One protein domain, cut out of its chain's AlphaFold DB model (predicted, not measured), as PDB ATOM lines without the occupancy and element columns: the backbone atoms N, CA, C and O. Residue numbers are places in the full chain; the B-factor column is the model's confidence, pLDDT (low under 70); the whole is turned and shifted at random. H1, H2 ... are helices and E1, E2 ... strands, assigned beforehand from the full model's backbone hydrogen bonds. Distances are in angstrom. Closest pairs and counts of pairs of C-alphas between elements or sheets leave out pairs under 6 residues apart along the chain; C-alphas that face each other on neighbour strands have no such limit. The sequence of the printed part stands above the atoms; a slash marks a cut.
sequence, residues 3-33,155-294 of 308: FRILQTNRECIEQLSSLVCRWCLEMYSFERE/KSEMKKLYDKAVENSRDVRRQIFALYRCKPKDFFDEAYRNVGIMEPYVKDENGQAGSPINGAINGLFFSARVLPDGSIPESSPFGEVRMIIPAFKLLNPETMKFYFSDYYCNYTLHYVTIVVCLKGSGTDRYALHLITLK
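AT A GLANCE: This is residues 3 to 33 and 155 to 294 of the 308 residues of an uncharacterized protein of Steinernema carpocapsae (UniProt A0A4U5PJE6). A strongly twisted five-stranded sheet, E3, E1, E6, E5, E7, makes the body, with H3 running across E5 near one end of the long axis. Toward the other end a two-stranded sheet, E2 and E4, packs on E3 through E2, and H2 and H4 lie together beyond E4. The printed part has 171 residues with six named helices and seven named strands, in the order E1 H1 H2 H3 E2 H4 E3 E4 H5 E5 E6 H6 E7; the large sheet is mixed, the small one antiparallel, and the class is mixed, helices and strands. The whole is compact, with a radius of gyration of the C-alphas of 16.4 A and spans of 57 by 37 by 29 A.

IN THESE COORDINATES: E1, residues 3 to 7, begins with C-alpha 3 at (127.158, 167.120, 188.436). H1 is residues 10 to 15 and H2 residues 17 to 30, 20.1 A long. H3, residues 155 to 167, is 18.3 A long and begins with C-alpha 155 at (142.002, 161.830, 201.893). E2 is residues 178 to 183, H4 185 to 193, E3 218 to 223, E4 241 to 246 and H5 247 to 250. E5, residues 256 to 266, and E6, residues 269 to 278, are 28.9 A and 29.1 A long. H6 is residues 282 to 287, and E7, residues 291 to 293, ends with C-alpha 293 at (134.628, 156.437, 191.570).

HOW THE PARTS SIT: E1 is parallel to E6, with N 4 and O 272 2.8 A apart, and antiparallel to edge strand E3, with N 5 and O 222 2.8 A apart. E5 and E6 form a hairpin, with N 266 and O 269 2.8 A apart. E7 is antiparallel to E5, with N 260 and O 291 2.8 A apart. E6, H6 and E7 form a split strand-helix-strand unit, with E5 between the two strands and a right-handed crossover. H1 and H3 are on one face of the sheet, two layers; H3 has a height of 7.5 A and stands at 73 degrees to E5 on the local plane. The closest C-alphas of H3 and E5, Ala 165 and Tyr 263, are 6.2 A apart. H6 is over E6, with C-alphas 277 and 284 closest at 5.9 A. H5 only grazes the sheet with residue 250. C-alphas 181 of E2 and 222 of E3 are closest at 5.0 A. E2 and E4 are antiparallel, with N 179 and O 245 2.8 A apart. H2, with residues 20 to 24 alone, touches H4 at a steep tilt of 59 degrees, opposite ways; the C-alphas of Cys 21 and Tyr 192 are closest at 5.8 A. Every O i to N i+4 pair is within hydrogen-bond range in H1, H2, H3, H4 and H6; H5 is too short for such a pair.

THE WHOLE: The two C-alphas farthest apart, of Glu 33 and Ser 156, are 57.5 A apart. Residues 34 to 154 are not printed, and C-alphas 33 and 155 are 55.4 A apart across the cut. The links H4 to E3 and E3 to E4 are long. Mean pLDDT of the printed part is 86.5, and residues 27 to 33 and 170 to 173 are under 70.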
ATOM      1  N   PHE A   3     125.822 167.646 188.697       87.62
ATOM      2  CA  PHE A   3     127.158 167.120 188.436       87.62
ATOM      3  C   PHE A   3     127.922 168.067 187.509       87.62
ATOM      4  O   PHE A   3     127.407 168.480 186.465       87.62
ATOM      5  N   ARG A   4     129.148 168.409 187.901       90.56
ATOM      6  CA  ARG A   4     130.137 169.133 187.105       90.56
ATOM      7  C   ARG A   4     131.251 168.159 186.743       90.56
ATOM      8  O   ARG A   4     131.938 167.647 187.620       90.56
ATOM      9  N   ILE A   5     131.419 167.895 185.458       91.31
ATOM     10  CA  ILE A   5     132.457 167.014 184.934       91.31
ATOM     11  C   ILE A   5     133.631 167.882 184.491       91.31
ATOM     12  O   ILE A   5     133.470 168.694 183.580       91.31
ATOM     13  N   LEU A   6     134.786 167.724 185.133       93.31
ATOM     14  CA  LEU A   6     136.053 168.301 184.695       93.31
ATOM     15  C   LEU A   6     136.772 167.278 183.815       93.31
ATOM     16  O   LEU A   6     137.384 166.345 184.330       93.31
ATOM     17  N   GLN A   7     136.674 167.441 182.497       90.75
ATOM     18  CA  GLN A   7     137.383 166.600 181.533       90.75
ATOM     19  C   GLN A   7     138.788 167.158 181.299       90.75
ATOM     20  O   GLN A   7     138.924 168.324 180.929       90.75
ATOM     21  N   THR A   8     139.815 166.330 181.488       89.88
ATOM     22  CA  THR A   8     141.226 166.742 181.350       89.88
ATOM     23  C   THR A   8     141.980 165.983 180.262       89.88
ATOM     24  O   THR A   8     143.125 166.314 179.960       89.88
ATOM     25  N   ASN A   9     141.365 164.965 179.649       85.50
ATOM     26  CA  ASN A   9     141.970 164.250 178.535       85.50
ATOM     27  C   ASN A   9     142.030 165.158 177.297       85.50
ATOM     28  O   ASN A   9     141.004 165.430 176.673       85.50
ATOM     29  N   ARG A  10     143.248 165.565 176.930       82.06
ATOM     30  CA  ARG A  10     143.519 166.398 175.759       82.06
ATOM     31  C   ARG A  10     143.040 165.766 174.455       82.06
ATOM     32  O   ARG A  10     142.385 166.459 173.696       82.06
ATOM     33  N   GLU A  11     143.263 164.474 174.227       79.69
ATOM     34  CA  GLU A  11     142.789 163.793 173.012       79.69
ATOM     35  C   GLU A  11     141.260 163.823 172.918       79.69
ATOM     36  O   GLU A  11     140.701 164.081 171.857       79.69
ATOM     37  N   CYS A  12     140.553 163.612 174.033       78.56
ATOM     38  CA  CYS A  12     139.093 163.723 174.038       78.56
ATOM     39  C   CYS A  12     138.625 165.159 173.804       78.56
ATOM     40  O   CYS A  12     137.627 165.355 173.120       78.56
ATOM     41  N   ILE A  13     139.333 166.150 174.349       81.06
ATOM     42  CA  ILE A  13     139.052 167.572 174.113       81.06
ATOM     43  C   ILE A  13     139.309 167.931 172.643       81.06
ATOM     44  O   ILE A  13     138.475 168.577 172.019       81.06
ATOM     45  N   GLU A  14     140.400 167.451 172.055       80.19
ATOM     46  CA  GLU A  14     140.730 167.646 170.644       80.19
ATOM     47  C   GLU A  14     139.730 166.935 169.731       80.19
ATOM     48  O   GLU A  14     139.339 167.492 168.713       80.19
ATOM     49  N   GLN A  15     139.206 165.763 170.101       76.56
ATOM     50  CA  GLN A  15     138.116 165.116 169.358       76.56
ATOM     51  C   GLN A  15     136.829 165.955 169.336       76.56
ATOM     52  O   GLN A  15     136.042 165.845 168.386       76.56
ATOM     53  N   LEU A  16     136.619 166.825 170.336       79.94
ATOM     54  CA  LEU A  16     135.514 167.781 170.312       79.94
ATOM     55  C   LEU A  16     135.699 168.857 169.247       79.94
ATOM     56  O   LEU A  16     134.688 169.395 168.820       79.94
ATOM     57  N   SER A  17     136.912 169.131 168.759       80.12
ATOM     58  CA  SER A  17     137.142 170.168 167.740       80.12
ATOM     59  C   SER A  17     136.258 169.988 166.507       80.12
ATOM     60  O   SER A  17     135.537 170.896 166.102       80.12
ATOM     61  N   SER A  18     136.193 168.762 165.980       77.25
ATOM     62  CA  SER A  18     135.334 168.418 164.843       77.25
ATOM     63  C   SER A  18     133.836 168.554 165.145       77.25
ATOM     64  O   SER A  18     133.035 168.762 164.232       77.25
ATOM     65  N   LEU A  19     133.434 168.387 166.408       78.62
ATOM     66  CA  LEU A  19     132.053 168.563 166.852       78.62
ATOM     67  C   LEU A  19     131.733 170.046 167.012       78.62
ATOM     68  O   LEU A  19     130.708 170.476 166.504       78.62
ATOM     69  N   VAL A  20     132.629 170.822 167.627       79.12
ATOM     70  CA  VAL A  20     132.517 172.278 167.770       79.12
ATOM     71  C   VAL A  20     132.437 172.926 166.397       79.12
ATOM     72  O   VAL A  20     131.511 173.686 166.161       79.12
ATOM     73  N   CYS A  21     133.324 172.580 165.462       79.50
ATOM     74  CA  CYS A  21     133.300 173.131 164.108       79.50
ATOM     75  C   CYS A  21     131.990 172.833 163.376       79.50
ATOM     76  O   CYS A  21     131.408 173.740 162.789       79.50
ATOM     77  N   ARG A  22     131.505 171.584 163.423       80.75
ATOM     78  CA  ARG A  22     130.225 171.213 162.796       80.75
ATOM     79  C   ARG A  22     129.042 171.912 163.449       80.75
ATOM     80  O   ARG A  22     128.221 172.483 162.749       80.75
ATOM     81  N   TRP A  23     128.997 171.915 164.773       80.38
ATOM     82  CA  TRP A  23     127.928 172.544 165.535       80.38
ATOM     83  C   TRP A  23     127.905 174.066 165.340       80.38
ATOM     84  O   TRP A  23     126.844 174.639 165.121       80.38
ATOM     85  N   CYS A  24     129.072 174.714 165.314       77.12
ATOM     86  CA  CYS A  24     129.195 176.130 164.977       77.12
ATOM     87  C   CYS A  24     128.716 176.387 163.543       77.12
ATOM     88  O   CYS A  24     127.938 177.304 163.325       77.12
ATOM     89  N   LEU A  25     129.102 175.559 162.564       76.25
ATOM     90  CA  LEU A  25     128.609 175.677 161.185       76.25
ATOM     91  C   LEU A  25     127.085 175.523 161.082       76.25
ATOM     92  O   LEU A  25     126.468 176.267 160.326       76.25
ATOM     93  N   GLU A  26     126.485 174.597 161.831       75.94
ATOM     94  CA  GLU A  26     125.031 174.418 161.909       75.94
ATOM     95  C   GLU A  26     124.356 175.654 162.526       75.94
ATOM     96  O   GLU A  26     123.399 176.175 161.955       75.94
ATOM     97  N   MET A  27     124.910 176.205 163.611       68.38
ATOM     98  CA  MET A  27     124.435 177.458 164.208       68.38
ATOM     99  C   MET A  27     124.561 178.652 163.252       68.38
ATOM    100  O   MET A  27     123.588 179.364 163.015       68.38
ATOM    101  N   TYR A  28     125.721 178.839 162.620       63.09
ATOM    102  CA  TYR A  28     125.949 179.927 161.666       63.09
ATOM    103  C   TYR A  28     125.202 179.739 160.344       63.09
ATOM    104  O   TYR A  28     125.013 180.704 159.609       63.09
ATOM    105  N   SER A  29     124.785 178.517 159.997       48.91
ATOM    106  CA  SER A  29     123.919 178.279 158.836       48.91
ATOM    107  C   SER A  29     122.495 178.794 159.054       48.91
ATOM    108  O   SER A  29     121.826 179.114 158.077       48.91
ATOM    109  N   PHE A  30     122.079 178.963 160.314       43.00
ATOM    110  CA  PHE A  30     120.834 179.631 160.699       43.00
ATOM    111  C   PHE A  30     120.983 181.165 160.774       43.00
ATOM    112  O   PHE A  30     120.025 181.893 160.555       43.00
ATOM    113  N   GLU A  31     122.196 181.668 161.019       44.03
ATOM    114  CA  GLU A  31     122.490 183.105 161.179       44.03
ATOM    115  C   GLU A  31     123.047 183.770 159.903       44.03
ATOM    116  O   GLU A  31     123.439 184.939 159.912       44.03
ATOM    117  N   ARG A  32     123.060 183.054 158.770       38.50
ATOM    118  CA  ARG A  32     123.614 183.520 157.487       38.50
ATOM    119  C   ARG A  32     122.675 184.461 156.713       38.50
ATOM    120  O   ARG A  32     122.542 184.335 155.500       38.50
ATOM    121  N   GLU A  33     122.080 185.426 157.412       37.50
ATOM    122  CA  GLU A  33     121.414 186.584 156.801       37.50
ATOM    123  C   GLU A  33     121.986 187.949 157.205       37.50
ATOM    124  O   GLU A  33     121.624 188.921 156.562       37.50
ATOM    125  N   LYS A 155     142.838 162.969 202.299       91.94
ATOM    126  CA  LYS A 155     142.002 161.830 201.893       91.94
ATOM    127  C   LYS A 155     140.840 161.546 202.859       91.94
ATOM    128  O   LYS A 155     139.764 161.142 202.418       91.94
ATOM    129  N   SER A 156     141.034 161.764 204.161       93.12
ATOM    130  CA  SER A 156     139.992 161.555 205.174       93.12
ATOM    131  C   SER A 156     138.911 162.642 205.127       93.12
ATOM    132  O   SER A 156     137.723 162.337 205.223       93.12
ATOM    133  N   GLU A 157     139.301 163.898 204.907       94.69
ATOM    134  CA  GLU A 157     138.392 165.031 204.726       94.69
ATOM    135  C   GLU A 157     137.607 164.879 203.418       94.69
ATOM    136  O   GLU A 157     136.380 164.983 203.414       94.69
ATOM    137  N   MET A 158     138.293 164.500 202.334       95.19
ATOM    138  CA  MET A 158     137.678 164.163 201.049       95.19
ATOM    139  C   MET A 158     136.658 163.029 201.176       95.19
ATOM    140  O   MET A 158     135.592 163.088 200.566       95.19
ATOM    141  N   LYS A 159     136.946 162.009 201.993       95.19
ATOM    142  CA  LYS A 159     136.014 160.907 202.252       95.19
ATOM    143  C   LYS A 159     134.767 161.379 203.004       95.19
ATOM    144  O   LYS A 159     133.663 161.069 202.567       95.19
ATOM    145  N   LYS A 160     134.920 162.189 204.058       94.50
ATOM    146  CA  LYS A 160     133.781 162.802 204.771       94.50
ATOM    147  C   LYS A 160     132.914 163.639 203.826       94.50
ATOM    148  O   LYS A 160     131.689 163.598 203.903       94.50
ATOM    149  N   LEU A 161     133.548 164.395 202.930       94.31
ATOM    150  CA  LEU A 161     132.855 165.223 201.949       94.31
ATOM    151  C   LEU A 161     132.101 164.375 200.909       94.31
ATOM    152  O   LEU A 161     130.958 164.679 200.572       94.31
ATOM    153  N   TYR A 162     132.713 163.279 200.455       94.56
ATOM    154  CA  TYR A 162     132.075 162.291 199.587       94.56
ATOM    155  C   TYR A 162     130.863 161.630 200.254       94.56
ATOM    156  O   TYR A 162     129.811 161.523 199.629       94.56
ATOM    157  N   ASP A 163     130.974 161.231 201.521       93.62
ATOM    158  CA  ASP A 163     129.875 160.581 202.245       93.62
ATOM    159  C   ASP A 163     128.662 161.511 202.374       93.62
ATOM    160  O   ASP A 163     127.541 161.102 202.068       93.62
ATOM    161  N   LYS A 164     128.894 162.801 202.659       91.94
ATOM    162  CA  LYS A 164     127.845 163.832 202.611       91.94
ATOM    163  C   LYS A 164     127.220 163.966 201.222       91.94
ATOM    164  O   LYS A 164     126.004 164.118 201.107       91.94
ATOM    165  N   ALA A 165     128.021 163.921 200.157       91.06
ATOM    166  CA  ALA A 165     127.502 163.978 198.793       91.06
ATOM    167  C   ALA A 165     126.597 162.770 198.491       91.06
ATOM    168  O   ALA A 165     125.516 162.935 197.926       91.06
ATOM    169  N   VAL A 166     127.002 161.567 198.910       89.25
ATOM    170  CA  VAL A 166     126.219 160.336 198.740       89.25
ATOM    171  C   VAL A 166     124.918 160.395 199.534       89.25
ATOM    172  O   VAL A 166     123.871 160.065 198.983       89.25
ATOM    173  N   GLU A 167     124.953 160.844 200.789       88.50
ATOM    174  CA  GLU A 167     123.764 161.038 201.631       88.50
ATOM    175  C   GLU A 167     122.734 161.957 200.970       88.50
ATOM    176  O   GLU A 167     121.565 161.595 200.874       88.50
ATOM    177  N   ASN A 168     123.185 163.074 200.397       85.06
ATOM    178  CA  ASN A 168     122.327 164.018 199.676       85.06
ATOM    179  C   ASN A 168     121.921 163.549 198.262       85.06
ATOM    180  O   ASN A 168     121.219 164.268 197.550       85.06
ATOM    181  N   SER A 169     122.374 162.367 197.824       77.50
ATOM    182  CA  SER A 169     122.066 161.782 196.509       77.50
ATOM    183  C   SER A 169     121.142 160.561 196.570       77.50
ATOM    184  O   SER A 169     120.802 160.026 195.514       77.50
ATOM    185  N   ARG A 170     120.776 160.076 197.768       60.91
ATOM    186  CA  ARG A 170     120.191 158.733 197.962       60.91
ATOM    187  C   ARG A 170     118.880 158.487 197.211       60.91
ATOM    188  O   ARG A 170     118.622 157.345 196.842       60.91
ATOM    189  N   ASP A 171     118.116 159.531 196.909       55.19
ATOM    190  CA  ASP A 171     116.744 159.360 196.423       55.19
ATOM    191  C   ASP A 171     116.600 159.313 194.898       55.19
ATOM    192  O   ASP A 171     115.539 158.940 194.399       55.19
ATOM    193  N   VAL A 172     117.632 159.662 194.113       60.28
ATOM    194  CA  VAL A 172     117.493 159.677 192.645       60.28
ATOM    195  C   VAL A 172     118.789 159.303 191.922       60.28
ATOM    196  O   VAL A 172     119.631 160.154 191.628       60.28
ATOM    197  N   ARG A 173     118.928 158.026 191.539       69.25
ATOM    198  CA  ARG A 173     119.920 157.621 190.529       69.25
ATOM    199  C   ARG A 173     119.429 158.068 189.156       69.25
ATOM    200  O   ARG A 173     118.395 157.602 188.688       69.25
ATOM    201  N   ARG A 174     120.164 158.972 188.506       73.75
ATOM    202  CA  ARG A 174     119.866 159.418 187.138       73.75
ATOM    203  C   ARG A 174     120.963 158.984 186.193       73.75
ATOM    204  O   ARG A 174     122.144 159.162 186.487       73.75
ATOM    205  N   GLN A 175     120.560 158.455 185.046       78.62
ATOM    206  CA  GLN A 175     121.488 158.199 183.960       78.62
ATOM    207  C   GLN A 175     122.007 159.531 183.411       78.62
ATOM    208  O   GLN A 175     121.231 160.434 183.096       78.62
ATOM    209  N   ILE A 176     123.327 159.641 183.268       82.94
ATOM    210  CA  ILE A 176     123.958 160.752 182.558       82.94
ATOM    211  C   ILE A 176     124.021 160.369 181.077       82.94
ATOM    212  O   ILE A 176     124.888 159.600 180.670       82.94
ATOM    213  N   PHE A 177     123.079 160.873 180.281       84.00
ATOM    214  CA  PHE A 177     123.014 160.608 178.837       84.00
ATOM    215  C   PHE A 177     123.639 161.729 177.996       84.00
ATOM    216  O   PHE A 177     124.132 161.481 176.893       84.00
ATOM    217  N   ALA A 178     123.671 162.953 178.524       87.69
ATOM    218  CA  ALA A 178     124.243 164.119 177.872       87.69
ATOM    219  C   ALA A 178     125.068 164.950 178.856       87.69
ATOM    220  O   ALA A 178     124.747 165.060 180.041       87.69
ATOM    221  N   LEU A 179     126.124 165.552 178.328       92.12
ATOM    222  CA  LEU A 179     126.916 166.582 178.974       92.12
ATOM    223  C   LEU A 179     126.752 167.865 178.177       92.12
ATOM    224  O   LEU A 179     126.691 167.829 176.953       92.12
ATOM    225  N   TYR A 180     126.692 169.004 178.849       92.50
ATOM    226  CA  TYR A 180     126.569 170.278 178.156       92.50
ATOM    227  C   TYR A 180     127.433 171.355 178.779       92.50
ATOM    228  O   TYR A 180     127.767 171.324 179.963       92.50
ATOM    229  N   ARG A 181     127.796 172.331 177.960       93.44
ATOM    230  CA  ARG A 181     128.534 173.515 178.377       93.44
ATOM    231  C   ARG A 181     127.805 174.735 177.849       93.44
ATOM    232  O   ARG A 181     127.532 174.809 176.654       93.44
ATOM    233  N   CYS A 182     127.519 175.666 178.749       92.81
ATOM    234  CA  CYS A 182     126.978 176.965 178.384       92.81
ATOM    235  C   CYS A 182     128.077 178.021 178.489       92.81
ATOM    236  O   CYS A 182     128.778 178.051 179.507       92.81
ATOM    237  N   LYS A 183     128.252 178.825 177.439       93.50
ATOM    238  CA  LYS A 183     129.216 179.931 177.357       93.50
ATOM    239  C   LYS A 183     128.657 181.072 176.501       93.50
ATOM    240  O   LYS A 183     127.741 180.809 175.721       93.50
ATOM    241  N   PRO A 184     129.160 182.311 176.666       93.62
ATOM    242  CA  PRO A 184     128.821 183.397 175.758       93.62
ATOM    243  C   PRO A 184     129.193 183.030 174.324       93.62
ATOM    244  O   PRO A 184     130.146 182.277 174.113       93.62
ATOM    245  N   LYS A 185     128.475 183.574 173.347       91.50
ATOM    246  CA  LYS A 185     128.704 183.317 171.924       91.50
ATOM    247  C   LYS A 185     130.163 183.546 171.524       91.50
ATOM    248  O   LYS A 185     130.762 182.670 170.905       91.50
ATOM    249  N   ASP A 186     130.763 184.641 171.989       92.50
ATOM    250  CA  ASP A 186     132.154 185.005 171.697       92.50
ATOM    251  C   ASP A 186     133.161 183.896 172.039       92.50
ATOM    252  O   ASP A 186     134.137 183.704 171.315       92.50
ATOM    253  N   PHE A 187     132.900 183.112 173.092       92.12
ATOM    254  CA  PHE A 187     133.739 181.970 173.467       92.12
ATOM    255  C   PHE A 187     133.728 180.875 172.394       92.12
ATOM    256  O   PHE A 187     134.765 180.289 172.083       92.12
ATOM    257  N   PHE A 188     132.553 180.559 171.843       91.06
ATOM    258  CA  PHE A 188     132.436 179.553 170.787       91.06
ATOM    259  C   PHE A 188     132.939 180.088 169.448       91.06
ATOM    260  O   PHE A 188     133.582 179.341 168.715       91.06
ATOM    261  N   ASP A 189     132.728 181.375 169.170       90.44
ATOM    262  CA  ASP A 189     133.290 182.046 167.999       90.44
ATOM    263  C   ASP A 189     134.831 181.994 168.019       90.44
ATOM    264  O   ASP A 189     135.465 181.731 166.996       90.44
ATOM    265  N   GLU A 190     135.452 182.200 169.182       90.81
ATOM    266  CA  GLU A 190     136.897 182.051 169.358       90.81
ATOM    267  C   GLU A 190     137.351 180.600 169.181       90.81
ATOM    268  O   GLU A 190     138.275 180.341 168.409       90.81
ATOM    269  N   ALA A 191     136.667 179.644 169.816       89.19
ATOM    270  CA  ALA A 191     136.976 178.226 169.649       89.19
ATOM    271  C   ALA A 191     136.881 177.799 168.176       89.19
ATOM    272  O   ALA A 191     137.741 177.073 167.686       89.19
ATOM    273  N   TYR A 192     135.874 178.283 167.443       88.25
ATOM    274  CA  TYR A 192     135.710 178.033 166.013       88.25
ATOM    275  C   TYR A 192     136.865 178.610 165.185       88.25
ATOM    276  O   TYR A 192     137.423 177.901 164.346       88.25
ATOM    277  N   ARG A 193     137.271 179.863 165.452       89.06
ATOM    278  CA  ARG A 193     138.464 180.471 164.831       89.06
ATOM    279  C   ARG A 193     139.729 179.655 165.113       89.06
ATOM    280  O   ARG A 193     140.566 179.517 164.228       89.06
ATOM    281  N   ASN A 194     139.806 179.033 166.287       87.56
ATOM    282  CA  ASN A 194     140.879 178.126 166.696       87.56
ATOM    283  C   ASN A 194     140.633 176.670 166.252       87.56
ATOM    284  O   ASN A 194     140.996 175.723 166.948       87.56
ATOM    285  N   VAL A 195     139.999 176.466 165.091       85.81
ATOM    286  CA  VAL A 195     139.752 175.141 164.485       85.81
ATOM    287  C   VAL A 195     138.961 174.204 165.414       85.81
ATOM    288  O   VAL A 195     139.156 172.992 165.435       85.81
ATOM    289  N   GLY A 196     138.048 174.765 166.205       81.19
ATOM    290  CA  GLY A 196     137.193 174.047 167.150       81.19
ATOM    291  C   GLY A 196     137.859 173.722 168.489       81.19
ATOM    292  O   GLY A 196     137.233 173.081 169.338       81.19
ATOM    293  N   ILE A 197     139.109 174.132 168.705       85.06
ATOM    294  CA  ILE A 197     139.824 173.869 169.953       85.06
ATOM    295  C   ILE A 197     139.258 174.767 171.053       85.06
ATOM    296  O   ILE A 197     139.309 175.993 170.986       85.06
ATOM    297  N   MET A 198     138.725 174.135 172.098       88.50
ATOM    298  CA  MET A 198     138.383 174.812 173.343       88.50
ATOM    299  C   MET A 198     139.555 174.682 174.309       88.50
ATOM    300  O   MET A 198     139.818 173.584 174.809       88.50
ATOM    301  N   GLU A 199     140.215 175.798 174.599       87.69
ATOM    302  CA  GLU A 199     141.369 175.816 175.496       87.69
ATOM    303  C   GLU A 199     140.989 175.351 176.916       87.69
ATOM    304  O   GLU A 199     140.076 175.910 177.548       87.69
ATOM    305  N   PRO A 200     141.651 174.302 177.443       89.50
ATOM    306  CA  PRO A 200     141.543 173.932 178.844       89.50
ATOM    307  C   PRO A 200     142.026 175.078 179.734       89.50
ATOM    308  O   PRO A 200     143.032 175.718 179.451       89.50
ATOM    309  N   TYR A 201     141.356 175.289 180.862       89.69
ATOM    310  CA  TYR A 201     141.736 176.327 181.819       89.69
ATOM    311  C   TYR A 201     141.946 175.729 183.203       89.69
ATOM    312  O   TYR A 201     141.356 174.697 183.545       89.69
ATOM    313  N   VAL A 202     142.802 176.388 183.983       91.19
ATOM    314  CA  VAL A 202     143.043 176.054 185.387       91.19
ATOM    315  C   VAL A 202     141.724 176.154 186.143       91.19
ATOM    316  O   VAL A 202     140.983 177.130 186.000       91.19
ATOM    317  N   LYS A 203     141.417 175.148 186.963       87.94
ATOM    318  CA  LYS A 203     140.261 175.199 187.854       87.94
ATOM    319  C   LYS A 203     140.371 176.402 188.801       87.94
ATOM    320  O   LYS A 203     141.264 176.449 189.642       87.94
ATOM    321  N   ASP A 204     139.422 177.327 188.653       85.75
ATOM    322  CA  ASP A 204     139.144 178.451 189.554       85.75
ATOM    323  C   ASP A 204     138.904 178.029 191.019       85.75
ATOM    324  O   ASP A 204     138.808 176.846 191.340       85.75
ATOM    325  N   GLU A 205     138.746 178.994 191.921       84.94
ATOM    326  CA  GLU A 205     138.507 178.733 193.349       84.94
ATOM    327  C   GLU A 205     137.015 178.622 193.715       84.94
ATOM    328  O   GLU A 205     136.646 178.666 194.886       84.94
ATOM    329  N   ASN A 206     136.129 178.436 192.727       84.62
ATOM    330  CA  ASN A 206     134.701 178.253 192.993       84.62
ATOM    331  C   ASN A 206     134.426 176.901 193.670       84.62
ATOM    332  O   ASN A 206     134.917 175.866 193.216       84.62
ATOM    333  N   GLY A 207     133.538 176.883 194.662       86.56
ATOM    334  CA  GLY A 207     133.200 175.679 195.425       86.56
ATOM    335  C   GLY A 207     133.861 175.681 196.798       86.56
ATOM    336  O   GLY A 207     133.899 176.723 197.449       86.56
ATOM    337  N   GLN A 208     134.353 174.530 197.261       90.06
ATOM    338  CA  GLN A 208     135.110 174.491 198.516       90.06
ATOM    339  C   GLN A 208     136.518 175.053 198.303       90.06
ATOM    340  O   GLN A 208     137.267 174.537 197.471       90.06
ATOM    341  N   ALA A 209     136.917 176.045 199.103       90.81
ATOM    342  CA  ALA A 209     138.258 176.638 199.037       90.81
ATOM    343  C   ALA A 209     139.373 175.592 199.235       90.81
ATOM    344  O   ALA A 209     140.382 175.609 198.533       90.81
ATOM    345  N   GLY A 210     139.140 174.619 200.125       91.56
ATOM    346  CA  GLY A 210     140.043 173.495 200.382       91.56
ATOM    347  C   GLY A 210     140.036 172.389 199.322       91.56
ATOM    348  O   GLY A 210     140.716 171.386 199.521       91.56
ATOM    349  N   SER A 211     139.282 172.509 198.220       93.50
ATOM    350  CA  SER A 211     139.286 171.476 197.177       93.50
ATOM    351  C   SER A 211     140.693 171.335 196.570       93.50
ATOM    352  O   SER A 211     141.227 172.325 196.056       93.50
ATOM    353  N   PRO A 212     141.294 170.126 196.566       92.44
ATOM    354  CA  PRO A 212     142.667 169.933 196.094       92.44
ATOM    355  C   PRO A 212     142.880 170.327 194.632       92.44
ATOM    356  O   PRO A 212     143.982 170.682 194.239       92.44
ATOM    357  N   ILE A 213     141.824 170.306 193.814       92.94
ATOM    358  CA  ILE A 213     141.933 170.575 192.377       92.94
ATOM    359  C   ILE A 213     142.012 172.072 192.036       92.94
ATOM    360  O   ILE A 213     142.365 172.411 190.905       92.94
ATOM    361  N   ASN A 214     141.692 172.964 192.983       92.25
ATOM    362  CA  ASN A 214     141.690 174.415 192.777       92.25
ATOM    363  C   ASN A 214     143.113 174.936 192.538       92.25
ATOM    364  O   ASN A 214     143.956 174.894 193.438       92.25
ATOM    365  N   GLY A 215     143.364 175.468 191.342       88.69
ATOM    366  CA  GLY A 215     144.686 175.936 190.921       88.69
ATOM    367  C   GLY A 215     145.645 174.833 190.456       88.69
ATOM    368  O   GLY A 215     146.767 175.150 190.079       88.69
ATOM    369  N   ALA A 216     145.234 173.558 190.479       89.38
ATOM    370  CA  ALA A 216     146.139 172.424 190.250       89.38
ATOM    371  C   ALA A 216     145.860 171.633 188.964       89.38
ATOM    372  O   ALA A 216     146.758 170.984 188.428       89.38
ATOM    373  N   ILE A 217     144.618 171.651 188.467       91.19
ATOM    374  CA  ILE A 217     144.208 170.866 187.297       91.19
ATOM    375  C   ILE A 217     143.644 171.777 186.208       91.19
ATOM    376  O   ILE A 217     142.781 172.615 186.475       91.19
ATOM    377  N   ASN A 218     144.072 171.527 184.968       92.00
ATOM    378  CA  ASN A 218     143.517 172.146 183.768       92.00
ATOM    379  C   ASN A 218     142.498 171.218 183.110       92.00
ATOM    380  O   ASN A 218     142.724 170.012 182.996       92.00
ATOM    381  N   GLY A 219     141.393 171.778 182.628       93.00
ATOM    382  CA  GLY A 219     140.414 171.003 181.879       93.00
ATOM    383  C   GLY A 219     139.220 171.816 181.408       93.00
ATOM    384  O   GLY A 219     139.155 173.036 181.558       93.00
ATOM    385  N   LEU A 220     138.246 171.112 180.840       93.19
ATOM    386  CA  LEU A 220     136.969 171.678 180.433       93.19
ATOM    387  C   LEU A 220     135.852 171.194 181.351       93.19
ATOM    388  O   LEU A 220     135.614 169.997 181.504       93.19
ATOM    389  N   PHE A 221     135.126 172.153 181.921       93.06
ATOM    390  CA  PHE A 221     133.904 171.883 182.665       93.06
ATOM    391  C   PHE A 221     132.696 171.668 181.757       93.06
ATOM    392  O   PHE A 221     132.393 172.510 180.904       93.06
ATOM    393  N   PHE A 222     131.969 170.595 182.053       94.06
ATOM    394  CA  PHE A 222     130.640 170.287 181.543       94.06
ATOM    395  C   PHE A 222     129.666 170.100 182.705       94.06
ATOM    396  O   PHE A 222     130.038 169.639 183.782       94.06
ATOM    397  N   SER A 223     128.405 170.446 182.495       93.12
ATOM    398  CA  SER A 223     127.311 170.100 183.391       93.12
ATOM    399  C   SER A 223     126.630 168.821 182.920       93.12
ATOM    400  O   SER A 223     126.485 168.591 181.722       93.12
ATOM    401  N   ALA A 224     126.181 168.013 183.874       91.38
ATOM    402  CA  ALA A 224     125.291 166.880 183.642       91.38
ATOM    403  C   ALA A 224     123.951 167.051 184.386       91.38
ATOM    404  O   ALA A 224     123.299 166.075 184.756       91.38
ATOM    405  N   ARG A 225     123.558 168.295 184.701       88.56
ATOM    406  CA  ARG A 225     122.302 168.562 185.414       88.56
ATOM    407  C   ARG A 225     121.109 168.380 184.486       88.56
ATOM    408  O   ARG A 225     121.018 169.057 183.465       88.56
ATOM    409  N   VAL A 226     120.152 167.584 184.946       85.44
ATOM    410  CA  VAL A 226     118.813 167.442 184.365       85.44
ATOM    411  C   VAL A 226     117.752 167.840 185.396       85.44
ATOM    412  O   VAL A 226     117.948 167.649 186.601       85.44
ATOM    413  N   LEU A 227     116.652 168.425 184.934       84.88
ATOM    414  CA  LEU A 227     115.474 168.788 185.724       84.88
ATOM    415  C   LEU A 227     114.688 167.533 186.153       84.88
ATOM    416  O   LEU A 227     115.020 166.423 185.728       84.88
ATOM    417  N   PRO A 228     113.723 167.633 187.089       82.62
ATOM    418  CA  PRO A 228     112.958 166.476 187.563       82.62
ATOM    419  C   PRO A 228     112.257 165.660 186.475       82.62
ATOM    420  O   PRO A 228     112.193 164.443 186.597       82.62
ATOM    421  N   ASP A 229     111.824 166.320 185.407       84.00
ATOM    422  CA  ASP A 229     111.211 165.737 184.210       84.00
ATOM    423  C   ASP A 229     112.225 165.124 183.218       84.00
ATOM    424  O   ASP A 229     111.835 164.563 182.198       84.00
ATOM    425  N   GLY A 230     113.529 165.219 183.503       81.56
ATOM    426  CA  GLY A 230     114.608 164.734 182.639       81.56
ATOM    427  C   GLY A 230     115.090 165.735 181.586       81.56
ATOM    428  O   GLY A 230     116.077 165.452 180.903       81.56
ATOM    429  N   SER A 231     114.464 166.908 181.477       85.56
ATOM    430  CA  SER A 231     114.885 167.957 180.548       85.56
ATOM    431  C   SER A 231     116.172 168.656 181.014       85.56
ATOM    432  O   SER A 231     116.576 168.585 182.178       85.56
ATOM    433  N   ILE A 232     116.868 169.325 180.096       87.06
ATOM    434  CA  ILE A 232     118.033 170.159 180.424       87.06
ATOM    435  C   ILE A 232     117.517 171.578 180.721       87.06
ATOM    436  O   ILE A 232     116.718 172.072 179.929       87.06
ATOM    437  N   PRO A 233     117.969 172.258 181.799       87.44
ATOM    438  CA  PRO A 233     117.520 173.617 182.128       87.44
ATOM    439  C   PRO A 233     117.601 174.565 180.931       87.44
ATOM    440  O   PRO A 233     118.597 174.531 180.224       87.44
ATOM    441  N   GLU A 234     116.609 175.420 180.694       86.50
ATOM    442  CA  GLU A 234     116.577 176.271 179.492       86.50
ATOM    443  C   GLU A 234     117.658 177.353 179.498       86.50
ATOM    444  O   GLU A 234     118.361 177.520 178.506       86.50
ATOM    445  N   SER A 235     117.892 178.007 180.635       87.81
ATOM    446  CA  SER A 235     118.883 179.076 180.778       87.81
ATOM    447  C   SER A 235     120.087 178.659 181.628       87.81
ATOM    448  O   SER A 235     120.053 177.687 182.391       87.81
ATOM    449  N   SER A 236     121.196 179.389 181.484       88.12
ATOM    450  CA  SER A 236     122.407 179.169 182.273       88.12
ATOM    451  C   SER A 236     123.100 180.486 182.612       88.12
ATOM    452  O   SER A 236     123.286 181.309 181.722       88.12
ATOM    453  N   PRO A 237     123.573 180.673 183.858       86.38
ATOM    454  CA  PRO A 237     124.365 181.849 184.218       86.38
ATOM    455  C   PRO A 237     125.765 181.837 183.584       86.38
ATOM    456  O   PRO A 237     126.481 182.827 183.668       86.38
ATOM    457  N   PHE A 238     126.189 180.718 182.985       88.62
ATOM    458  CA  PHE A 238     127.505 180.602 182.358       88.62
ATOM    459  C   PHE A 238     127.534 181.098 180.912       88.62
ATOM    460  O   PHE A 238     128.622 181.198 180.355       88.62
ATOM    461  N   GLY A 239     126.369 181.376 180.325       91.19
ATOM    462  CA  GLY A 239     126.218 181.868 178.964       91.19
ATOM    463  C   GLY A 239     124.927 181.390 178.309       91.19
ATOM    464  O   GLY A 239     124.318 180.397 178.718       91.19
ATOM    465  N   GLU A 240     124.529 182.118 177.283       91.94
ATOM    466  CA  GLU A 240     123.314 181.938 176.500       91.94
ATOM    467  C   GLU A 240     123.429 180.806 175.478       91.94
ATOM    468  O   GLU A 240     122.436 180.150 175.170       91.94
ATOM    469  N   VAL A 241     124.642 180.514 175.001       91.31
ATOM    470  CA  VAL A 241     124.853 179.473 174.000       91.31
ATOM    471  C   VAL A 241     125.188 178.147 174.675       91.31
ATOM    472  O   VAL A 241     126.049 178.084 175.554       91.31
ATOM    473  N   ARG A 242     124.523 177.064 174.252       92.25
ATOM    474  CA  ARG A 242     124.702 175.714 174.800       92.25
ATOM    475  C   ARG A 242     125.191 174.719 173.761       92.25
ATOM    476  O   ARG A 242     124.450 174.340 172.861       92.25
ATOM    477  N   MET A 243     126.363 174.153 174.018       90.44
ATOM    478  CA  MET A 243     126.844 172.967 173.317       90.44
ATOM    479  C   MET A 243     126.476 171.708 174.113       90.44
ATOM    480  O   MET A 243     126.829 171.599 175.290       90.44
ATOM    481  N   ILE A 244     125.791 170.754 173.475       90.25
ATOM    482  CA  ILE A 244     125.393 169.464 174.062       90.25
ATOM    483  C   ILE A 244     126.194 168.343 173.399       90.25
ATOM    484  O   ILE A 244     126.283 168.265 172.178       90.25
ATOM    485  N   ILE A 245     126.761 167.456 174.210       88.25
ATOM    486  CA  ILE A 245     127.571 166.319 173.779       88.25
ATOM    487  C   ILE A 245     126.990 165.041 174.398       88.25
ATOM    488  O   ILE A 245     126.747 165.004 175.609       88.25
ATOM    489  N   PRO A 246     126.797 163.963 173.618       88.06
ATOM    490  CA  PRO A 246     126.419 162.670 174.173       88.06
ATOM    491  C   PRO A 246     127.439 162.199 175.213       88.06
ATOM    492  O   PRO A 246     128.640 162.173 174.941       88.06
ATOM    493  N   ALA A 247     126.980 161.794 176.397       88.44
ATOM    494  CA  ALA A 247     127.866 161.519 177.527       88.44
ATOM    495  C   ALA A 247     128.933 160.460 177.207       88.44
ATOM    496  O   ALA A 247     130.090 160.631 177.578       88.44
ATOM    497  N   PHE A 248     128.584 159.423 176.438       85.25
ATOM    498  CA  PHE A 248     129.505 158.345 176.055       85.25
ATOM    499  C   PHE A 248     130.730 158.813 175.246       85.25
ATOM    500  O   PHE A 248     131.729 158.104 175.194       85.25
ATOM    501  N   LYS A 249     130.681 159.997 174.612       84.06
ATOM    502  CA  LYS A 249     131.836 160.580 173.901       84.06
ATOM    503  C   LYS A 249     132.926 161.059 174.855       84.06
ATOM    504  O   LYS A 249     134.092 161.068 174.487       84.06
ATOM    505  N   LEU A 250     132.539 161.478 176.059       86.88
ATOM    506  CA  LEU A 250     133.442 162.047 177.062       86.88
ATOM    507  C   LEU A 250     133.589 161.177 178.303       86.88
ATOM    508  O   LEU A 250     134.493 161.421 179.091       86.88
ATOM    509  N   LEU A 251     132.699 160.209 178.508       89.50
ATOM    510  CA  LEU A 251     132.698 159.313 179.652       89.50
ATOM    511  C   LEU A 251     132.872 157.880 179.139       89.50
ATOM    512  O   LEU A 251     131.895 157.219 178.792       89.50
ATOM    513  N   ASN A 252     134.118 157.401 179.101       88.75
ATOM    514  CA  ASN A 252     134.430 156.010 178.770       88.75
ATOM    515  C   ASN A 252     135.216 155.343 179.916       88.75
ATOM    516  O   ASN A 252     136.413 155.594 180.055       88.75
ATOM    517  N   PRO A 253     134.595 154.467 180.725       89.00
ATOM    518  CA  PRO A 253     135.281 153.786 181.828       89.00
ATOM    519  C   PRO A 253     136.383 152.800 181.423       89.00
ATOM    520  O   PRO A 253     137.218 152.433 182.255       89.00
ATOM    521  N   GLU A 254     136.441 152.388 180.157       89.38
ATOM    522  CA  GLU A 254     137.516 151.531 179.650       89.38
ATOM    523  C   GLU A 254     138.832 152.299 179.518       89.38
ATOM    524  O   GLU A 254     139.888 151.768 179.863       89.38
ATOM    525  N   THR A 255     138.779 153.572 179.129       90.50
ATOM    526  CA  THR A 255     139.972 154.402 178.897       90.50
ATOM    527  C   THR A 255     140.187 155.467 179.970       90.50
ATOM    528  O   THR A 255     141.311 155.928 180.166       90.50
ATOM    529  N   MET A 256     139.148 155.828 180.727       93.06
ATOM    530  CA  MET A 256     139.181 156.921 181.700       93.06
ATOM    531  C   MET A 256     139.007 156.448 183.140       93.06
ATOM    532  O   MET A 256     138.479 155.368 183.415       93.06
ATOM    533  N   LYS A 257     139.431 157.301 184.072       94.81
ATOM    534  CA  LYS A 257     139.105 157.200 185.494       94.81
ATOM    535  C   LYS A 257     138.294 158.402 185.946       94.81
ATOM    536  O   LYS A 257     138.340 159.467 185.337       94.81
ATOM    537  N   PHE A 258     137.566 158.185 187.032       95.62
ATOM    538  CA  PHE A 258     136.621 159.124 187.607       95.62
ATOM    539  C   PHE A 258     137.005 159.342 189.061       95.62
ATOM    540  O   PHE A 258     137.156 158.375 189.809       95.62
ATOM    541  N   TYR A 259     137.144 160.597 189.461       96.38
ATOM    542  CA  TYR A 259     137.531 160.964 190.815       96.38
ATOM    543  C   TYR A 259     136.562 161.997 191.369       96.38
ATOM    544  O   TYR A 259     136.336 163.039 190.756       96.38
ATOM    545  N   PHE A 260     135.994 161.726 192.539       96.00
ATOM    546  CA  PHE A 260     135.261 162.734 193.287       96.00
ATOM    547  C   PHE A 260     136.246 163.769 193.833       96.00
ATOM    548  O   PHE A 260     137.245 163.411 194.458       96.00
ATOM    549  N   SER A 261     135.955 165.044 193.584       94.25
ATOM    550  CA  SER A 261     136.896 166.145 193.834       94.25
ATOM    551  C   SER A 261     136.319 167.292 194.654       94.25
ATOM    552  O   SER A 261     137.073 167.995 195.322       94.25
ATOM    553  N   ASP A 262     135.001 167.485 194.622       93.88
ATOM    554  CA  ASP A 262     134.363 168.539 195.397       93.88
ATOM    555  C   ASP A 262     132.866 168.274 195.597       93.88
ATOM    556  O   ASP A 262     132.207 167.658 194.749       93.88
ATOM    557  N   TYR A 263     132.337 168.797 196.699       93.75
ATOM    558  CA  TYR A 263     130.915 168.885 196.993       93.75
ATOM    559  C   TYR A 263     130.614 170.173 197.760       93.75
ATOM    560  O   TYR A 263     131.150 170.426 198.841       93.75
ATOM    561  N   TYR A 264     129.719 170.988 197.216       91.06
ATOM    562  CA  TYR A 264     129.295 172.229 197.859       91.06
ATOM    563  C   TYR A 264     127.855 172.574 197.513       91.06
ATOM    564  O   TYR A 264     127.267 172.057 196.560       91.06
ATOM    565  N   CYS A 265     127.285 173.472 198.302       86.56
ATOM    566  CA  CYS A 265     125.923 173.953 198.146       86.56
ATOM    567  C   CYS A 265     125.968 175.429 197.752       86.56
ATOM    568  O   CYS A 265     126.725 176.195 198.338       86.56
ATOM    569  N   ASN A 266     125.137 175.834 196.798       80.69
ATOM    570  CA  ASN A 266     124.851 177.234 196.524       80.69
ATOM    571  C   ASN A 266     123.354 177.466 196.733       80.69
ATOM    572  O   ASN A 266     122.549 177.078 195.881       80.69
ATOM    573  N   TYR A 267     122.991 178.043 197.879       76.62
ATOM    574  CA  TYR A 267     121.611 178.191 198.350       76.62
ATOM    575  C   TYR A 267     120.841 176.859 198.317       76.62
ATOM    576  O   TYR A 267     120.953 176.057 199.238       76.62
ATOM    577  N   THR A 268     120.099 176.593 197.243       77.38
ATOM    578  CA  THR A 268     119.246 175.407 197.065       77.38
ATOM    579  C   THR A 268     119.875 174.316 196.196       77.38
ATOM    580  O   THR A 268     119.335 173.213 196.092       77.38
ATOM    581  N   LEU A 269     121.002 174.596 195.534       82.19
ATOM    582  CA  LEU A 269     121.621 173.676 194.586       82.19
ATOM    583  C   LEU A 269     122.876 173.034 195.164       82.19
ATOM    584  O   LEU A 269     123.850 173.706 195.488       82.19
ATOM    585  N   HIS A 270     122.877 171.707 195.195       88.62
ATOM    586  CA  HIS A 270     124.056 170.910 195.513       88.62
ATOM    587  C   HIS A 270     124.862 170.616 194.250       88.62
ATOM    588  O   HIS A 270     124.304 170.104 193.274       88.62
ATOM    589  N   TYR A 271     126.162 170.883 194.286       90.44
ATOM    590  CA  TYR A 271     127.113 170.622 193.214       90.44
ATOM    591  C   TYR A 271     128.065 169.508 193.622       90.44
ATOM    592  O   TYR A 271     128.615 169.540 194.717       90.44
ATOM    593  N   VAL A 272     128.279 168.551 192.723       93.00
ATOM    594  CA  VAL A 272     129.335 167.538 192.830       93.00
ATOM    595  C   VAL A 272     130.275 167.717 191.654       93.00
ATOM    596  O   VAL A 272     129.822 167.716 190.509       93.00
ATOM    597  N   THR A 273     131.573 167.832 191.923       94.12
ATOM    598  CA  THR A 273     132.593 167.887 190.873       94.12
ATOM    599  C   THR A 273     133.292 166.539 190.741       94.12
ATOM    600  O   THR A 273     133.824 165.993 191.714       94.12
ATOM    601  N   ILE A 274     133.317 166.019 189.518       94.88
ATOM    602  CA  ILE A 274     134.003 164.781 189.151       94.88
ATOM    603  C   ILE A 274     135.113 165.127 188.162       94.88
ATOM    604  O   ILE A 274     134.840 165.690 187.102       94.88
ATOM    605  N   VAL A 275     136.349 164.763 188.491       95.81
ATOM    606  CA  VAL A 275     137.470 164.799 187.548       95.81
ATOM    607  C   VAL A 275     137.428 163.535 186.704       95.81
ATOM    608  O   VAL A 275     137.353 162.427 187.239       95.81
ATOM    609  N   VAL A 276     137.477 163.712 185.388       95.50
ATOM    610  CA  VAL A 276     137.555 162.635 184.404       95.50
ATOM    611  C   VAL A 276     138.833 162.820 183.607       95.50
ATOM    612  O   VAL A 276     139.050 163.864 182.995       95.50
ATOM    613  N   CYS A 277     139.691 161.808 183.637       94.69
ATOM    614  CA  CYS A 277     141.003 161.857 183.005       94.69
ATOM    615  C   CYS A 277     141.370 160.514 182.371       94.69
ATOM    616  O   CYS A 277     140.877 159.458 182.780       94.69
ATOM    617  N   LEU A 278     142.276 160.544 181.392       93.75
ATOM    618  CA  LEU A 278     142.823 159.340 180.766       93.75
ATOM    619  C   LEU A 278     143.625 158.516 181.783       93.75
ATOM    620  O   LEU A 278     144.417 159.079 182.546       93.75
ATOM    621  N   LYS A 279     143.459 157.190 181.766       94.25
ATOM    622  CA  LYS A 279     144.273 156.257 182.560       94.25
ATOM    623  C   LYS A 279     145.764 156.464 182.268       94.25
ATOM    624  O   LYS A 279     146.173 156.502 181.116       94.25
ATOM    625  N   GLY A 280     146.575 156.605 183.313       92.06
ATOM    626  CA  GLY A 280     148.024 156.803 183.211       92.06
ATOM    627  C   GLY A 280     148.471 158.229 182.864       92.06
ATOM    628  O   GLY A 280     149.672 158.478 182.783       92.06
ATOM    629  N   SER A 281     147.550 159.182 182.693       93.25
ATOM    630  CA  SER A 281     147.900 160.590 182.457       93.25
ATOM    631  C   SER A 281     148.523 161.270 183.686       93.25
ATOM    632  O   SER A 281     148.456 160.764 184.808       93.25
ATOM    633  N   GLY A 282     149.117 162.454 183.490       91.88
ATOM    634  CA  GLY A 282     149.604 163.289 184.596       91.88
ATOM    635  C   GLY A 282     148.495 163.645 185.592       91.88
ATOM    636  O   GLY A 282     148.699 163.532 186.797       91.88
ATOM    637  N   THR A 283     147.296 163.968 185.094       92.94
ATOM    638  CA  THR A 283     146.123 164.210 185.944       92.94
ATOM    639  C   THR A 283     145.686 162.958 186.695       92.94
ATOM    640  O   THR A 283     145.326 163.068 187.859       92.94
ATOM    641  N   ASP A 284     145.738 161.776 186.071       94.75
ATOM    642  CA  ASP A 284     145.421 160.517 186.758       94.75
ATOM    643  C   ASP A 284     146.360 160.293 187.947       94.75
ATOM    644  O   ASP A 284     145.893 160.069 189.061       94.75
ATOM    645  N   ARG A 285     147.675 160.443 187.736       94.75
ATOM    646  CA  ARG A 285     148.671 160.337 188.816       94.75
ATOM    647  C   ARG A 285     148.427 161.356 189.922       94.75
ATOM    648  O   ARG A 285     148.463 160.988 191.092       94.75
ATOM    649  N   TYR A 286     148.146 162.605 189.553       92.69
ATOM    650  CA  TYR A 286     147.799 163.646 190.514       92.69
ATOM    651  C   TYR A 286     146.554 163.253 191.318       92.69
ATOM    652  O   TYR A 286     146.590 163.276 192.539       92.69
ATOM    653  N   ALA A 287     145.484 162.803 190.665       93.25
ATOM    654  CA  ALA A 287     144.192 162.515 191.281       93.25
ATOM    655  C   ALA A 287     144.153 161.252 192.165       93.25
ATOM    656  O   ALA A 287     143.129 160.995 192.796       93.25
ATOM    657  N   LEU A 288     145.239 160.478 192.280       92.12
ATOM    658  CA  LEU A 288     145.291 159.272 193.126       92.12
ATOM    659  C   LEU A 288     145.021 159.541 194.619       92.12
ATOM    660  O   LEU A 288     144.628 158.623 195.345       92.12
ATOM    661  N   HIS A 289     145.222 160.777 195.087       86.94
ATOM    662  CA  HIS A 289     144.892 161.181 196.458       86.94
ATOM    663  C   HIS A 289     143.396 161.494 196.662       86.94
ATOM    664  O   HIS A 289     142.944 161.590 197.805       86.94
ATOM    665  N   LEU A 290     142.619 161.622 195.579       94.38
ATOM    666  CA  LEU A 290     141.170 161.830 195.605       94.38
ATOM    667  C   LEU A 290     140.407 160.505 195.790       94.38
ATOM    668  O   LEU A 290     140.983 159.419 195.884       94.38
ATOM    669  N   ILE A 291     139.073 160.581 195.846       95.81
ATOM    670  CA  ILE A 291     138.212 159.399 195.971       95.81
ATOM    671  C   ILE A 291     137.884 158.850 194.579       95.81
ATOM    672  O   ILE A 291     137.125 159.458 193.824       95.81
ATOM    673  N   THR A 292     138.434 157.684 194.242       95.38
ATOM    674  CA  THR A 292     138.133 156.991 192.983       95.38
ATOM    675  C   THR A 292     136.680 156.530 192.942       95.38
ATOM    676  O   THR A 292     136.206 155.832 193.839       95.38
ATOM    677  N   LEU A 293     135.990 156.865 191.856       92.19
ATOM    678  CA  LEU A 293     134.628 156.437 191.570       92.19
ATOM    679  C   LEU A 293     134.634 155.258 190.597       92.19
ATOM    680  O   LEU A 293     135.435 155.200 189.662       92.19
ATOM    681  N   LYS A 294     133.700 154.329 190.802       87.00
ATOM    682  CA  LYS A 294     133.427 153.223 189.882       87.00
ATOM    683  C   LYS A 294     132.057 153.461 189.247       87.00
ATOM    684  O   LYS A 294     131.056 153.231 189.922       87.00
TER     685      LYS A 294